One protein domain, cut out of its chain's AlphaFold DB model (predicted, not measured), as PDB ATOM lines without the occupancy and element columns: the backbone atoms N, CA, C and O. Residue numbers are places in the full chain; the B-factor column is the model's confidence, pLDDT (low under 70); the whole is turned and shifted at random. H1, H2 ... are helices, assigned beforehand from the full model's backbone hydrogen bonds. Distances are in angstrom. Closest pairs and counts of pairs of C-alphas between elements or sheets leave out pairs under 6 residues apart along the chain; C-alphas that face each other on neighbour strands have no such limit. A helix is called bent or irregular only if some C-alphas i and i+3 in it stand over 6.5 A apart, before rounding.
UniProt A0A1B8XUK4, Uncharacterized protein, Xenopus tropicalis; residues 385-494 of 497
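Overview. This is residues 385 to 494 of the 497 residues of an uncharacterized protein of Xenopus tropicalis (UniProt A0A1B8XUK4). Four helices, H4, H5, H2 and H3, form a somewhat loose, splayed up-and-down bundle made of two helical hairpins, with H1 set across one end at the beginning of H4. The short H6 folds back on H5 at the edge of the bundle, and the unnamed stretch 439 to 450 links H3 to H4. The printed part has 110 residues with six named helices in the order H1 H2 H3 H4 H5 H6 and no named strand; its class is all helix. It is compact, with a radius of gyration of the C-alphas of 13.8 A, and spans 42 by 32 by 19 A.

Along the chain. The longest helix by residues, H4, covers residues 451 to 469 and measures 26.7 A from C-alpha 451 at (-17.616, -34.432, -21.720) to C-alpha 469. H5 covers residues 479 to 488, 14.0 A. H2 covers residues 408 to 422, 21.0 A, and H3 covers residues 425 to 438, 21.2 A. H3 is irregular, but only just: C-alphas 426 and 429 are 7.0 A apart. H1 covers residues 386 to 399, 20.2 A, beginning at C-alpha 386 at (-6.222, -28.546, -28.030). H6 covers residues 490 to 494, 6.3 A, ending at C-alpha 494 at (-19.083, -34.546, -3.065).

Arrangement. H4, H5, H2 and H3 make the bundle, up and down, each running against the one before it in the chain. H4 touches H5 with residues 455 to 459 alone; the closest C-alphas, of Glu 459 and Phe 479, are 6.1 A apart. This hairpin runs opposite ways at a steep tilt of 36 degrees, only just beyond shallow. H5 is the hub, touching three helices. H2 touches H5 with residues 414 to 418 alone, closest at the C-alphas of Val 414 and Val 483, 6.8 A, at a steep tilt of 43 degrees, opposite ways. H2 and H3 are a hairpin that touches at a shallow tilt of 28 degrees, opposite ways; the closest C-alphas, of Leu 419 and Ser 425, are 5.0 A apart. H3 and H4 are close but not clearly touching, with the C-alphas of Ala 427 and Leu 465 closest at 7.5 A. H2 and H4 are apart, and so are H3 and H5. H1 touches H4 at residues 451 to 452 alone, the C-alphas of Asp 394 and Phe 451 closest at 6.8 A, and their lines are only just about perpendicular, at 72 degrees. H6 touches H5, closest at the C-alphas of Ala 485 and Ala 492, 5.3 A. In H1, H2, H4, H5 and H6 every O i to N i+4 pair is within hydrogen-bond range; in H3 3 of 10 are, beside 6 of 11 O i to N i+3 pairs.

Size, cuts and confidence. The two C-alphas farthest apart, of Ser 385 and Gly 471, are 43.2 A apart. The printed part has no cut. The link from H3 to H4, 12 residues, is long, and in it residues 439 to 440 pair antiparallel with residues 443 to 444. The mean pLDDT of the printed part is 82.9, and residues 490 to 494 are under 70.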
ATOM      1  N   SER A 385      -7.301 -24.499 -25.960       71.00
ATOM      2  CA  SER A 385      -6.578 -24.824 -27.188       71.00
ATOM      3  C   SER A 385      -6.039 -26.257 -27.128       71.00
ATOM      4  O   SER A 385      -5.176 -26.598 -26.328       71.00
ATOM      5  N   GLY A 386      -6.583 -27.126 -27.983       75.94
ATOM      6  CA  GLY A 386      -6.222 -28.546 -28.030       75.94
ATOM      7  C   GLY A 386      -6.999 -29.434 -27.049       75.94
ATOM      8  O   GLY A 386      -7.677 -28.966 -26.135       75.94
ATOM      9  N   VAL A 387      -6.914 -30.750 -27.270       82.75
ATOM     10  CA  VAL A 387      -7.703 -31.768 -26.547       82.75
ATOM     11  C   VAL A 387      -7.396 -31.775 -25.047       82.75
ATOM     12  O   VAL A 387      -8.311 -31.875 -24.238       82.75
ATOM     13  N   GLU A 388      -6.124 -31.623 -24.674       83.62
ATOM     14  CA  GLU A 388      -5.670 -31.631 -23.276       83.62
ATOM     15  C   GLU A 388      -6.175 -30.430 -22.480       83.62
ATOM     16  O   GLU A 388      -6.669 -30.588 -21.365       83.62
ATOM     17  N   GLU A 389      -6.095 -29.229 -23.053       82.69
ATOM     18  CA  GLU A 389      -6.532 -28.020 -22.362       82.69
ATOM     19  C   GLU A 389      -8.059 -27.953 -22.252       82.69
ATOM     20  O   GLU A 389      -8.573 -27.530 -21.215       82.69
ATOM     21  N   CYS A 390      -8.785 -28.416 -23.278       86.19
ATOM     22  CA  CYS A 390     -10.243 -28.516 -23.220       86.19
ATOM     23  C   CYS A 390     -10.697 -29.587 -22.219       86.19
ATOM     24  O   CYS A 390     -11.589 -29.308 -21.427       86.19
ATOM     25  N   ALA A 391     -10.033 -30.748 -22.151       86.12
ATOM     26  CA  ALA A 391     -10.316 -31.752 -21.122       86.12
ATOM     27  C   ALA A 391     -10.098 -31.187 -19.711       86.12
ATOM     28  O   ALA A 391     -10.979 -31.269 -18.856       86.12
ATOM     29  N   ARG A 392      -8.958 -30.524 -19.480       86.00
ATOM     30  CA  ARG A 392      -8.648 -29.908 -18.184       86.00
ATOM     31  C   ARG A 392      -9.707 -28.880 -17.786       86.00
ATOM     32  O   ARG A 392     -10.132 -28.863 -16.632       86.00
ATOM     33  N   LYS A 393     -10.132 -28.039 -18.734       84.38
ATOM     34  CA  LYS A 393     -11.177 -27.032 -18.528       84.38
ATOM     35  C   LYS A 393     -12.535 -27.667 -18.235       84.38
ATOM     36  O   LYS A 393     -13.164 -27.260 -17.267       84.38
ATOM     37  N   ASP A 394     -12.929 -28.695 -18.984       84.38
ATOM     38  CA  ASP A 394     -14.164 -29.453 -18.742       84.38
ATOM     39  C   ASP A 394     -14.213 -29.977 -17.303       84.38
ATOM     40  O   ASP A 394     -15.210 -29.808 -16.604       84.38
ATOM     41  N   GLY A 395     -13.118 -30.569 -16.822       83.69
ATOM     42  CA  GLY A 395     -13.055 -31.072 -15.454       83.69
ATOM     43  C   GLY A 395     -13.146 -29.977 -14.387       83.69
ATOM     44  O   GLY A 395     -13.834 -30.146 -13.372       83.69
ATOM     45  N   ILE A 396     -12.484 -28.841 -14.621       83.12
ATOM     46  CA  ILE A 396     -12.519 -27.695 -13.705       83.12
ATOM     47  C   ILE A 396     -13.924 -27.084 -13.662       83.12
ATOM     48  O   ILE A 396     -14.447 -26.841 -12.575       83.12
ATOM     49  N   ASP A 397     -14.560 -26.900 -14.815       81.19
ATOM     50  CA  ASP A 397     -15.898 -26.314 -14.912       81.19
ATOM     51  C   ASP A 397     -16.958 -27.214 -14.242       81.19
ATOM     52  O   ASP A 397     -17.901 -26.720 -13.614       81.19
ATOM     53  N   LEU A 398     -16.790 -28.540 -14.313       76.56
ATOM     54  CA  LEU A 398     -17.724 -29.510 -13.734       76.56
ATOM     55  C   LEU A 398     -17.501 -29.753 -12.240       76.56
ATOM     56  O   LEU A 398     -18.423 -29.577 -11.436       76.56
ATOM     57  N   PHE A 399     -16.290 -30.147 -11.849       79.31
ATOM     58  CA  PHE A 399     -15.981 -30.633 -10.498       79.31
ATOM     59  C   PHE A 399     -14.825 -29.885  -9.830       79.31
ATOM     60  O   PHE A 399     -14.439 -30.243  -8.720       79.31
ATOM     61  N   ASN A 400     -14.295 -28.831 -10.462       80.12
ATOM     62  CA  ASN A 400     -13.105 -28.107 -10.006       80.12
ATOM     63  C   ASN A 400     -11.876 -29.030  -9.846       80.12
ATOM     64  O   ASN A 400     -11.038 -28.821  -8.969       80.12
ATOM     65  N   VAL A 401     -11.794 -30.066 -10.689       83.25
ATOM     66  CA  VAL A 401     -10.721 -31.071 -10.716       83.25
ATOM     67  C   VAL A 401     -10.200 -31.202 -12.138       83.25
ATOM     68  O   VAL A 401     -10.974 -31.246 -13.086       83.25
ATOM     69  N   GLU A 402      -8.884 -31.285 -12.304       81.69
ATOM     70  CA  GLU A 402      -8.281 -31.453 -13.625       81.69
ATOM     71  C   GLU A 402      -8.624 -32.824 -14.223       81.69
ATOM     72  O   GLU A 402      -8.220 -33.864 -13.699       81.69
ATOM     73  N   LEU A 403      -9.346 -32.819 -15.344       83.88
ATOM     74  CA  LEU A 403      -9.620 -34.017 -16.130       83.88
ATOM     75  C   LEU A 403      -8.532 -34.189 -17.197       83.88
ATOM     76  O   LEU A 403      -8.237 -33.272 -17.964       83.88
ATOM     77  N   LYS A 404      -7.936 -35.382 -17.255       86.62
ATOM     78  CA  LYS A 404      -7.077 -35.789 -18.378       86.62
ATOM     79  C   LYS A 404      -7.952 -36.168 -19.578       86.62
ATOM     80  O   LYS A 404      -9.053 -36.659 -19.344       86.62
ATOM     81  N   PRO A 405      -7.474 -36.018 -20.829       88.31
ATOM     82  CA  PRO A 405      -8.211 -36.476 -22.002       88.31
ATOM     83  C   PRO A 405      -8.746 -37.887 -21.810       88.31
ATOM     84  O   PRO A 405      -7.980 -38.814 -21.526       88.31
ATOM     85  N   VAL A 406     -10.059 -38.032 -21.950       89.31
ATOM     86  CA  VAL A 406     -10.717 -39.318 -21.752       89.31
ATOM     87  C   VAL A 406     -10.266 -40.266 -22.858       89.31
ATOM     88  O   VAL A 406     -10.387 -39.963 -24.046       89.31
ATOM     89  N   GLN A 407      -9.706 -41.409 -22.469       89.75
ATOM     90  CA  GLN A 407      -9.320 -42.447 -23.417       89.75
ATOM     91  C   GLN A 407     -10.525 -43.309 -23.765       89.75
ATOM     92  O   GLN A 407     -11.327 -43.653 -22.894       89.75
ATOM     93  N   ARG A 408     -10.608 -43.722 -25.029       88.12
ATOM     94  CA  ARG A 408     -11.681 -44.592 -25.518       88.12
ATOM     95  C   ARG A 408     -11.780 -45.882 -24.717       88.12
ATOM     96  O   ARG A 408     -12.843 -46.197 -24.200       88.12
ATOM     97  N   GLN A 409     -10.655 -46.575 -24.556       87.31
ATOM     98  CA  GLN A 409     -10.610 -47.839 -23.827       87.31
ATOM     99  C   GLN A 409     -11.086 -47.673 -22.376       87.31
ATOM    100  O   GLN A 409     -11.872 -48.476 -21.887       87.31
ATOM    101  N   GLN A 410     -10.667 -46.594 -21.710       89.50
ATOM    102  CA  GLN A 410     -11.078 -46.311 -20.336       89.50
ATOM    103  C   GLN A 410     -12.592 -46.085 -20.232       89.50
ATOM    104  O   GLN A 410     -13.225 -46.595 -19.311       89.50
ATOM    105  N   LEU A 411     -13.185 -45.337 -21.169       89.69
ATOM    106  CA  LEU A 411     -14.633 -45.140 -21.195       89.69
ATOM    107  C   LEU A 411     -15.367 -46.455 -21.481       89.69
ATOM    108  O   LEU A 411     -16.334 -46.767 -20.796       89.69
ATOM    109  N   GLU A 412     -14.898 -47.246 -22.446       89.06
ATOM    110  CA  GLU A 412     -15.493 -48.545 -22.774       89.06
ATOM    111  C   GLU A 412     -15.479 -49.507 -21.577       89.06
ATOM    112  O   GLU A 412     -16.481 -50.173 -21.328       89.06
ATOM    113  N   GLU A 413     -14.400 -49.543 -20.792       90.12
ATOM    114  CA  GLU A 413     -14.308 -50.350 -19.566       90.12
ATOM    115  C   GLU A 413     -15.330 -49.909 -18.499       90.12
ATOM    116  O   GLU A 413     -15.968 -50.752 -17.854       90.12
ATOM    117  N   VAL A 414     -15.538 -48.597 -18.340       90.31
ATOM    118  CA  VAL A 414     -16.553 -48.033 -17.432       90.31
ATOM    119  C   VAL A 414     -17.961 -48.398 -17.907       90.31
ATOM    120  O   VAL A 414     -18.774 -48.866 -17.110       90.31
ATOM    121  N   LEU A 415     -18.238 -48.265 -19.207       88.31
ATOM    122  CA  LEU A 415     -19.529 -48.627 -19.802       88.31
ATOM    123  C   LEU A 415     -19.823 -50.119 -19.664       88.31
ATOM    124  O   LEU A 415     -20.923 -50.500 -19.270       88.31
ATOM    125  N   GLN A 416     -18.839 -50.972 -19.938       87.81
ATOM    126  CA  GLN A 416     -18.964 -52.419 -19.766       87.81
ATOM    127  C   GLN A 416     -19.277 -52.786 -18.315       87.81
ATOM    128  O   GLN A 416     -20.190 -53.573 -18.063       87.81
ATOM    129  N   SER A 417     -18.558 -52.185 -17.365       89.75
ATOM    130  CA  SER A 417     -18.759 -52.422 -15.933       89.75
ATOM    131  C   SER A 417     -20.148 -51.972 -15.472       89.75
ATOM    132  O   SER A 417     -20.815 -52.690 -14.722       89.75
ATOM    133  N   TYR A 418     -20.616 -50.821 -15.961       89.31
ATOM    134  CA  TYR A 418     -21.943 -50.297 -15.654       89.31
ATOM    135  C   TYR A 418     -23.064 -51.161 -16.241       89.31
ATOM    136  O   TYR A 418     -23.944 -51.623 -15.519       89.31
ATOM    137  N   LEU A 419     -23.008 -51.460 -17.541       87.69
ATOM    138  CA  LEU A 419     -24.037 -52.257 -18.210       87.69
ATOM    139  C   LEU A 419     -24.084 -53.696 -17.682       87.69
ATOM    140  O   LEU A 419     -25.150 -54.309 -17.660       87.69
ATOM    141  N   ALA A 420     -22.956 -54.245 -17.222       88.00
ATOM    142  CA  ALA A 420     -22.925 -55.516 -16.501       88.00
ATOM    143  C   ALA A 420     -23.633 -55.440 -15.137       88.00
ATOM    144  O   ALA A 420     -24.347 -56.373 -14.777       88.00
ATOM    145  N   LYS A 421     -23.478 -54.331 -14.401       87.44
ATOM    146  CA  LYS A 421     -24.159 -54.094 -13.116       87.44
ATOM    147  C   LYS A 421     -25.677 -53.961 -13.286       87.44
ATOM    148  O   LYS A 421     -26.414 -54.512 -12.474       87.44
ATOM    149  N   VAL A 422     -26.129 -53.259 -14.326       84.75
ATOM    150  CA  VAL A 422     -27.558 -52.982 -14.586       84.75
ATOM    151  C   VAL A 422     -28.252 -54.130 -15.345       84.75
ATOM    152  O   VAL A 422     -29.473 -54.225 -15.370       84.75
ATOM    153  N   GLY A 423     -27.488 -55.065 -15.921       81.94
ATOM    154  CA  GLY A 423     -28.032 -56.217 -16.653       81.94
ATOM    155  C   GLY A 423     -28.353 -55.942 -18.128       81.94
ATOM    156  O   GLY A 423     -29.008 -56.758 -18.771       81.94
ATOM    157  N   LEU A 424     -27.839 -54.837 -18.678       81.62
ATOM    158  CA  LEU A 424     -28.026 -54.369 -20.060       81.62
ATOM    159  C   LEU A 424     -26.833 -54.711 -20.974       81.62
ATOM    160  O   LEU A 424     -26.603 -54.073 -21.998       81.62
ATOM    161  N   SER A 425     -26.035 -55.733 -20.642       79.44
ATOM    162  CA  SER A 425     -24.810 -56.064 -21.398       79.44
ATOM    163  C   SER A 425     -25.056 -56.422 -22.873       79.44
ATOM    164  O   SER A 425     -24.123 -56.410 -23.672       79.44
ATOM    165  N   LYS A 426     -26.305 -56.735 -23.244       76.69
ATOM    166  CA  LYS A 426     -26.719 -57.011 -24.627       76.69
ATOM    167  C   LYS A 426     -26.756 -55.762 -25.509       76.69
ATOM    168  O   LYS A 426     -26.603 -55.908 -26.715       76.69
ATOM    169  N   ALA A 427     -26.888 -54.575 -24.919       72.25
ATOM    170  CA  ALA A 427     -26.923 -53.300 -25.632       72.25
ATOM    171  C   ALA A 427     -25.526 -52.742 -25.970       72.25
ATOM    172  O   ALA A 427     -25.388 -51.842 -26.796       72.25
ATOM    173  N   LEU A 428     -24.465 -53.299 -25.372       76.25
ATOM    174  CA  LEU A 428     -23.085 -52.858 -25.592       76.25
ATOM    175  C   LEU A 428     -22.672 -52.837 -27.085       76.25
ATOM    176  O   LEU A 428     -22.090 -51.840 -27.512       76.25
ATOM    177  N   PRO A 429     -22.984 -53.854 -27.917       75.88
ATOM    178  CA  PRO A 429     -22.616 -53.852 -29.335       75.88
ATOM    179  C   PRO A 429     -23.351 -52.796 -30.171       75.88
ATOM    180  O   PRO A 429     -22.860 -52.433 -31.235       75.88
ATOM    181  N   GLU A 430     -24.510 -52.310 -29.715       76.31
ATOM    182  CA  GLU A 430     -25.251 -51.225 -30.374       76.31
ATOM    183  C   GLU A 430     -24.700 -49.848 -29.983       76.31
ATOM    184  O   GLU A 430     -24.732 -48.917 -30.787       76.31
ATOM    185  N   LEU A 431     -24.138 -49.731 -28.775       78.12
ATOM    186  CA  LEU A 431     -23.570 -48.493 -28.249       78.12
ATOM    187  C   LEU A 431     -22.164 -48.200 -28.796       78.12
ATOM    188  O   LEU A 431     -21.862 -47.060 -29.139       78.12
ATOM    189  N   LEU A 432     -21.297 -49.213 -28.909       78.69
ATOM    190  CA  LEU A 432     -19.890 -49.023 -29.302       78.69
ATOM    191  C   LEU A 432     -19.692 -48.329 -30.670       78.69
ATOM    192  O   LEU A 432     -18.846 -47.438 -30.741       78.69
ATOM    193  N   PRO A 433     -20.451 -48.650 -31.739       80.62
ATOM    194  CA  PRO A 433     -20.318 -47.960 -33.027       80.62
ATOM    195  C   PRO A 433     -20.759 -46.492 -32.985       80.62
ATOM    196  O   PRO A 433     -20.316 -45.690 -33.803       80.62
ATOM    197  N   LEU A 434     -21.636 -46.120 -32.046       77.62
ATOM    198  CA  LEU A 434     -22.089 -44.736 -31.887       77.62
ATOM    199  C   LEU A 434     -20.990 -43.856 -31.284       77.62
ATOM    200  O   LEU A 434     -20.892 -42.674 -31.614       77.62
ATOM    201  N   LEU A 435     -20.115 -44.447 -30.468       79.12
ATOM    202  CA  LEU A 435     -18.984 -43.750 -29.868       79.12
ATOM    203  C   LEU A 435     -17.950 -43.311 -30.911       79.12
ATOM    204  O   LEU A 435     -17.306 -42.291 -30.703       79.12
ATOM    205  N   ASP A 436     -17.820 -43.996 -32.054       80.31
ATOM    206  CA  ASP A 436     -16.780 -43.709 -33.059       80.31
ATOM    207  C   ASP A 436     -16.766 -42.244 -33.537       80.31
ATOM    208  O   ASP A 436     -15.704 -41.703 -33.836       80.31
ATOM    209  N   GLY A 437     -17.923 -41.573 -33.562       78.12
ATOM    210  CA  GLY A 437     -18.031 -40.164 -33.965       78.12
ATOM    211  C   GLY A 437     -17.480 -39.147 -32.952       78.12
ATOM    212  O   GLY A 437     -17.318 -37.977 -33.298       78.12
ATOM    213  N   PHE A 438     -17.192 -39.574 -31.719       80.31
ATOM    214  CA  PHE A 438     -16.860 -38.715 -30.571       80.31
ATOM    215  C   PHE A 438     -15.385 -38.798 -30.166       80.31
ATOM    216  O   PHE A 438     -14.945 -38.093 -29.254       80.31
ATOM    217  N   PHE A 439     -14.617 -39.650 -30.845       85.56
ATOM    218  CA  PHE A 439     -13.204 -39.871 -30.581       85.56
ATOM    219  C   PHE A 439     -12.366 -39.504 -31.804       85.56
ATOM    220  O   PHE A 439     -12.655 -39.906 -32.929       85.56
ATOM    221  N   ASP A 440     -11.268 -38.792 -31.571       81.31
ATOM    222  CA  ASP A 440     -10.208 -38.594 -32.554       81.31
ATOM    223  C   ASP A 440      -9.109 -39.625 -32.277       81.31
ATOM    224  O   ASP A 440      -8.165 -39.399 -31.515       81.31
ATOM    225  N   GLY A 441      -9.272 -40.813 -32.866       82.88
ATOM    226  CA  GLY A 441      -8.403 -41.962 -32.609       82.88
ATOM    227  C   GLY A 441      -8.619 -42.532 -31.196       82.88
ATOM    228  O   GLY A 441      -9.726 -42.983 -30.903       82.88
ATOM    229  N   PRO A 442      -7.596 -42.564 -30.313       86.31
ATOM    230  CA  PRO A 442      -7.736 -43.131 -28.969       86.31
ATOM    231  C   PRO A 442      -8.315 -42.157 -27.927       86.31
ATOM    232  O   PRO A 442      -8.600 -42.581 -26.805       86.31
ATOM    233  N   LEU A 443      -8.458 -40.868 -28.258       88.00
ATOM    234  CA  LEU A 443      -8.832 -39.809 -27.314       88.00
ATOM    235  C   LEU A 443     -10.197 -39.209 -27.638       88.00
ATOM    236  O   LEU A 443     -10.535 -39.003 -28.802       88.00
ATOM    237  N   PHE A 444     -10.956 -38.890 -26.594       88.62
ATOM    238  CA  PHE A 444     -12.233 -38.201 -26.703       88.62
ATOM    239  C   PHE A 444     -12.033 -36.773 -27.209       88.62
ATOM    240  O   PHE A 444     -11.142 -36.042 -26.758       88.62
ATOM    241  N   SER A 445     -12.885 -36.349 -28.134       86.56
ATOM    242  CA  SER A 445     -12.808 -35.044 -28.776       86.56
ATOM    243  C   SER A 445     -13.371 -33.929 -27.885       86.56
ATOM    244  O   SER A 445     -14.348 -33.276 -28.245       86.56
ATOM    245  N   HIS A 446     -12.705 -33.629 -26.762       83.69
ATOM    246  CA  HIS A 446     -13.086 -32.541 -25.834       83.69
ATOM    247  C   HIS A 446     -13.191 -31.152 -26.495       83.69
ATOM    248  O   HIS A 446     -13.801 -30.231 -25.966       83.69
ATOM    249  N   HIS A 447     -12.581 -30.980 -27.666       79.12
ATOM    250  CA  HIS A 447     -12.650 -29.753 -28.455       79.12
ATOM    251  C   HIS A 447     -13.875 -29.695 -29.386       79.12
ATOM    252  O   HIS A 447     -14.140 -28.642 -29.955       79.12
ATOM    253  N   LYS A 448     -14.602 -30.805 -29.573       78.31
ATOM    254  CA  LYS A 448     -15.815 -30.900 -30.405       78.31
ATOM    255  C   LYS A 448     -17.091 -30.982 -29.576       78.31
ATOM    256  O   LYS A 448     -18.124 -30.541 -30.058       78.31
ATOM    257  N   ILE A 449     -17.026 -31.536 -28.368       81.69
ATOM    258  CA  ILE A 449     -18.148 -31.653 -27.432       81.69
ATOM    259  C   ILE A 449     -17.605 -31.699 -25.998       81.69
ATOM    260  O   ILE A 449     -16.566 -32.314 -25.751       81.69
ATOM    261  N   ARG A 450     -18.288 -31.046 -25.050       83.25
ATOM    262  CA  ARG A 450     -17.946 -31.169 -23.628       83.25
ATOM    263  C   ARG A 450     -18.282 -32.560 -23.130       83.25
ATOM    264  O   ARG A 450     -19.347 -33.093 -23.434       83.25
ATOM    265  N   PHE A 451     -17.421 -33.093 -22.272       86.19
ATOM    266  CA  PHE A 451     -17.616 -34.432 -21.720       86.19
ATOM    267  C   PHE A 451     -18.951 -34.592 -20.976       86.19
ATOM    268  O   PHE A 451     -19.601 -35.613 -21.135       86.19
ATOM    269  N   ARG A 452     -19.406 -33.570 -20.236       85.31
ATOM    270  CA  ARG A 452     -20.716 -33.601 -19.560       85.31
ATOM    271  C   ARG A 452     -21.877 -33.789 -20.525       85.31
ATOM    272  O   ARG A 452     -22.717 -34.635 -20.276       85.31
ATOM    273  N   ASP A 453     -21.921 -32.977 -21.578       84.00
ATOM    274  CA  ASP A 453     -23.044 -32.994 -22.518       84.00
ATOM    275  C   ASP A 453     -23.111 -34.378 -23.194       84.00
ATOM    276  O   ASP A 453     -24.167 -34.977 -23.297       84.00
ATOM    277  N   PHE A 454     -21.951 -34.951 -23.524       87.19
ATOM    278  CA  PHE A 454     -21.864 -36.320 -24.025       87.19
ATOM    279  C   PHE A 454     -22.370 -37.389 -23.038       87.19
ATOM    280  O   PHE A 454     -23.020 -38.333 -23.474       87.19
ATOM    281  N   VAL A 455     -22.062 -37.282 -21.741       88.00
ATOM    282  CA  VAL A 455     -22.526 -38.264 -20.741       88.00
ATOM    283  C   VAL A 455     -24.041 -38.160 -20.522       88.00
ATOM    284  O   VAL A 455     -24.679 -39.203 -20.445       88.00
ATOM    285  N   ASP A 456     -24.599 -36.948 -20.502       85.19
ATOM    286  CA  ASP A 456     -26.048 -36.662 -20.425       85.19
ATOM    287  C   ASP A 456     -26.785 -37.297 -21.627       85.19
ATOM    288  O   ASP A 456     -27.673 -38.131 -21.479       85.19
ATOM    289  N   ASP A 457     -26.304 -37.042 -22.852       83.44
ATOM    290  CA  ASP A 457     -26.894 -37.617 -24.072       83.44
ATOM    291  C   ASP A 457     -26.780 -39.159 -24.132       83.44
ATOM    292  O   ASP A 457     -27.595 -39.845 -24.763       83.44
ATOM    293  N   MET A 458     -25.741 -39.718 -23.505       84.62
ATOM    294  CA  MET A 458     -25.573 -41.162 -23.354       84.62
ATOM    295  C   MET A 458     -26.516 -41.761 -22.310       84.62
ATOM    296  O   MET A 458     -27.001 -42.871 -22.537       84.62
ATOM    297  N   GLU A 459     -26.745 -41.068 -21.193       87.94
ATOM    298  CA  GLU A 459     -27.707 -41.466 -20.160       87.94
ATOM    299  C   GLU A 459     -29.083 -41.624 -20.786       87.94
ATOM    300  O   GLU A 459     -29.643 -42.721 -20.758       87.94
ATOM    301  N   ASP A 460     -29.543 -40.593 -21.495       85.12
ATOM    302  CA  ASP A 460     -30.860 -40.643 -22.101       85.12
ATOM    303  C   ASP A 460     -30.977 -41.793 -23.138       85.12
ATOM    304  O   ASP A 460     -32.004 -42.466 -23.245       85.12
ATOM    305  N   PHE A 461     -29.919 -42.074 -23.919       83.50
ATOM    306  CA  PHE A 461     -29.921 -43.211 -24.854       83.50
ATOM    307  C   PHE A 461     -30.047 -44.556 -24.126       83.50
ATOM    308  O   PHE A 461     -30.733 -45.468 -24.606       83.50
ATOM    309  N   LEU A 462     -29.375 -44.691 -22.982       86.06
ATOM    310  CA  LEU A 462     -29.435 -45.886 -22.156       86.06
ATOM    311  C   LEU A 462     -30.796 -46.030 -21.465       86.06
ATOM    312  O   LEU A 462     -31.305 -47.148 -21.440       86.06
ATOM    313  N   GLU A 463     -31.428 -44.950 -21.003       87.25
ATOM    314  CA  GLU A 463     -32.819 -44.958 -20.521       87.25
ATOM    315  C   GLU A 463     -33.777 -45.471 -21.605       87.25
ATOM    316  O   GLU A 463     -34.655 -46.302 -21.368       87.25
ATOM    317  N   ASP A 464     -33.582 -45.030 -22.848       83.94
ATOM    318  CA  ASP A 464     -34.420 -45.410 -23.981       83.94
ATOM    319  C   ASP A 464     -34.272 -46.893 -24.358       83.94
ATOM    320  O   ASP A 464     -35.220 -47.530 -24.837       83.94
ATOM    321  N   LEU A 465     -33.076 -47.451 -24.172       82.62
ATOM    322  CA  LEU A 465     -32.805 -48.882 -24.295       82.62
ATOM    323  C   LEU A 465     -33.369 -49.664 -23.110       82.62
ATOM    324  O   LEU A 465     -34.026 -50.684 -23.315       82.62
ATOM    325  N   ALA A 466     -33.174 -49.168 -21.892       84.94
ATOM    326  CA  ALA A 466     -33.680 -49.761 -20.664       84.94
ATOM    327  C   ALA A 466     -35.208 -49.872 -20.691       84.94
ATOM    328  O   ALA A 466     -35.755 -50.956 -20.474       84.94
ATOM    329  N   ARG A 467     -35.898 -48.816 -21.131       85.44
ATOM    330  CA  ARG A 467     -37.348 -48.806 -21.356       85.44
ATOM    331  C   ARG A 467     -37.792 -49.826 -22.411       85.44
ATOM    332  O   ARG A 467     -38.875 -50.395 -22.293       85.44
ATOM    333  N   LYS A 468     -36.985 -50.085 -23.449       82.31
ATOM    334  CA  LYS A 468     -37.301 -51.079 -24.498       82.31
ATOM    335  C   LYS A 468     -37.055 -52.518 -24.045       82.31
ATOM    336  O   LYS A 468     -37.850 -53.391 -24.389       82.31
ATOM    337  N   GLU A 469     -35.963 -52.776 -23.329       81.44
ATOM    338  CA  GLU A 469     -35.569 -54.130 -22.923       81.44
ATOM    339  C   GLU A 469     -36.239 -54.582 -21.624       81.44
ATOM    340  O   GLU A 469     -36.675 -55.731 -21.522       81.44
ATOM    341  N   THR A 470     -36.319 -53.691 -20.638       79.81
ATOM    342  CA  THR A 470     -36.775 -54.005 -19.276       79.81
ATOM    343  C   THR A 470     -38.111 -53.352 -18.932       79.81
ATOM    344  O   THR A 470     -38.847 -53.879 -18.099       79.81
ATOM    345  N   GLY A 471     -38.467 -52.261 -19.618       79.44
ATOM    346  CA  GLY A 471     -39.671 -51.480 -19.324       79.44
ATOM    347  C   GLY A 471     -39.503 -50.480 -18.180       79.44
ATOM    348  O   GLY A 471     -40.484 -49.823 -17.841       79.44
ATOM    349  N   ASP A 472     -38.298 -50.373 -17.620       79.75
ATOM    350  CA  ASP A 472     -37.936 -49.500 -16.507       79.75
ATOM    351  C   ASP A 472     -36.711 -48.673 -16.922       79.75
ATOM    352  O   ASP A 472     -35.660 -49.234 -17.233       79.75
ATOM    353  N   ASP A 473     -36.876 -47.361 -17.044       84.62
ATOM    354  CA  ASP A 473     -35.822 -46.394 -17.357       84.62
ATOM    355  C   ASP A 473     -35.033 -45.966 -16.113       84.62
ATOM    356  O   ASP A 473     -33.825 -45.755 -16.229       84.62
ATOM    357  N   ASP A 474     -35.658 -46.004 -14.928       85.50
ATOM    358  CA  ASP A 474     -35.052 -45.606 -13.646       85.50
ATOM    359  C   ASP A 474     -33.820 -46.465 -13.276       85.50
ATOM    360  O   ASP A 474     -33.022 -46.118 -12.401       85.50
ATOM    361  N   ILE A 475     -33.633 -47.622 -13.930       83.81
ATOM    362  CA  ILE A 475     -32.460 -48.485 -13.726       83.81
ATOM    363  C   ILE A 475     -31.156 -47.844 -14.216       83.81
ATOM    364  O   ILE A 475     -30.082 -48.358 -13.895       83.81
ATOM    365  N   VAL A 476     -31.252 -46.783 -15.025       87.00
ATOM    366  CA  VAL A 476     -30.110 -46.081 -15.616       87.00
ATOM    367  C   VAL A 476     -29.849 -44.717 -14.970       87.00
ATOM    368  O   VAL A 476     -28.741 -44.223 -15.133       87.00
ATOM    369  N   ASP A 477     -30.754 -44.176 -14.150       86.12
ATOM    370  CA  ASP A 477     -30.647 -42.855 -13.493       86.12
ATOM    371  C   ASP A 477     -29.347 -42.597 -12.697       86.12
ATOM    372  O   ASP A 477     -29.045 -41.462 -12.317       86.12
ATOM    373  N   ASP A 478     -28.589 -43.642 -12.328       88.06
ATOM    374  CA  ASP A 478     -27.292 -43.499 -11.655       88.06
ATOM    375  C   ASP A 478     -26.086 -43.471 -12.612       88.06
ATOM    376  O   ASP A 478     -24.940 -43.436 -12.140       88.06
ATOM    377  N   PHE A 479     -26.316 -43.436 -13.929       89.50
ATOM    378  CA  PHE A 479     -25.290 -43.556 -14.961       89.50
ATOM    379  C   PHE A 479     -24.335 -42.372 -14.972       89.50
ATOM    380  O   PHE A 479     -23.124 -42.576 -14.830       89.50
ATOM    381  N   GLU A 480     -24.851 -41.145 -15.078       89.56
ATOM    382  CA  GLU A 480     -24.030 -39.931 -15.056       89.56
ATOM    383  C   GLU A 480     -23.085 -39.943 -13.855       89.56
ATOM    384  O   GLU A 480     -21.865 -39.761 -13.946       89.56
ATOM    385  N   ARG A 481     -23.661 -40.250 -12.692       86.69
ATOM    386  CA  ARG A 481     -22.940 -40.309 -11.428       86.69
ATOM    387  C   ARG A 481     -21.876 -41.402 -11.424       86.69
ATOM    388  O   ARG A 481     -20.796 -41.180 -10.872       86.69
ATOM    389  N   TYR A 482     -22.160 -42.564 -12.003       87.62
ATOM    390  CA  TYR A 482     -21.217 -43.673 -12.104       87.62
ATOM    391  C   TYR A 482     -20.026 -43.332 -13.009       87.62
ATOM    392  O   TYR A 482     -18.870 -43.580 -12.644       87.62
ATOM    393  N   VAL A 483     -20.291 -42.702 -14.156       88.06
ATOM    394  CA  VAL A 483     -19.251 -42.243 -15.081       88.06
ATOM    395  C   VAL A 483     -18.389 -41.180 -14.408       88.06
ATOM    396  O   VAL A 483     -17.169 -41.337 -14.328       88.06
ATOM    397  N   TYR A 484     -18.993 -40.137 -13.835       87.81
ATOM    398  CA  TYR A 484     -18.225 -39.082 -13.176       87.81
ATOM    399  C   TYR A 484     -17.424 -39.598 -11.976       87.81
ATOM    400  O   TYR A 484     -16.276 -39.197 -11.804       87.81
ATOM    401  N   ALA A 485     -17.955 -40.532 -11.181       86.62
ATOM    402  CA  ALA A 485     -17.195 -41.156 -10.094       86.62
ATOM    403  C   ALA A 485     -15.962 -41.924 -10.604       86.62
ATOM    404  O   ALA A 485     -14.923 -41.920  -9.945       86.62
ATOM    405  N   SER A 486     -16.042 -42.526 -11.791       85.62
ATOM    406  CA  SER A 486     -14.931 -43.272 -12.394       85.62
ATOM    407  C   SER A 486     -13.810 -42.360 -12.910       85.62
ATOM    408  O   SER A 486     -12.636 -42.715 -12.815       85.62
ATOM    409  N   PHE A 487     -14.150 -41.171 -13.422       83.88
ATOM    410  CA  PHE A 487     -13.172 -40.220 -13.975       83.88
ATOM    411  C   PHE A 487     -12.668 -39.174 -12.968       83.88
ATOM    412  O   PHE A 487     -11.519 -38.747 -13.059       83.88
ATOM    413  N   PHE A 488     -13.497 -38.777 -12.000       81.00
ATOM    414  CA  PHE A 488     -13.202 -37.705 -11.038       81.00
ATOM    415  C   PHE A 488     -13.079 -38.189  -9.584       81.00
ATOM    416  O   PHE A 488     -12.746 -37.394  -8.700       81.00
ATOM    417  N   GLY A 489     -13.338 -39.471  -9.308       78.12
ATOM    418  CA  GLY A 489     -13.256 -40.043  -7.963       78.12
ATOM    419  C   GLY A 489     -14.210 -39.371  -6.969       78.12
ATOM    420  O   GLY A 489     -15.324 -38.965  -7.310       78.12
ATOM    421  N   ASP A 490     -13.757 -39.209  -5.724       67.88
ATOM    422  CA  ASP A 490     -14.554 -38.649  -4.620       67.88
ATOM    423  C   ASP A 490     -15.060 -37.216  -4.874       67.88
ATOM    424  O   ASP A 490     -16.061 -36.792  -4.285       67.88
ATOM    425  N   ALA A 491     -14.424 -36.468  -5.783       65.56
ATOM    426  CA  ALA A 491     -14.853 -35.120  -6.144       65.56
ATOM    427  C   ALA A 491     -16.244 -35.111  -6.803       65.56
ATOM    428  O   ALA A 491     -17.061 -34.243  -6.480       65.56
ATOM    429  N   ALA A 492     -16.560 -36.116  -7.627       62.97
ATOM    430  CA  ALA A 492     -17.890 -36.276  -8.222       62.97
ATOM    431  C   ALA A 492     -18.955 -36.694  -7.198       62.97
ATOM    432  O   ALA A 492     -20.121 -36.324  -7.319       62.97
ATOM    433  N   LEU A 493     -18.564 -37.408  -6.139       59.81
ATOM    434  CA  LEU A 493     -19.473 -37.832  -5.069       59.81
ATOM    435  C   LEU A 493     -19.796 -36.705  -4.070       59.81
ATOM    436  O   LEU A 493     -20.800 -36.786  -3.358       59.81
ATOM    437  N   SER A 494     -18.965 -35.658  -4.020       57.84
ATOM    438  CA  SER A 494     -19.083 -34.546  -3.065       57.84
ATOM    439  C   SER A 494     -20.086 -33.455  -3.471       57.84
ATOM    440  O   SER A 494     -20.595 -32.728  -2.613       57.84
TER     441      SER A 494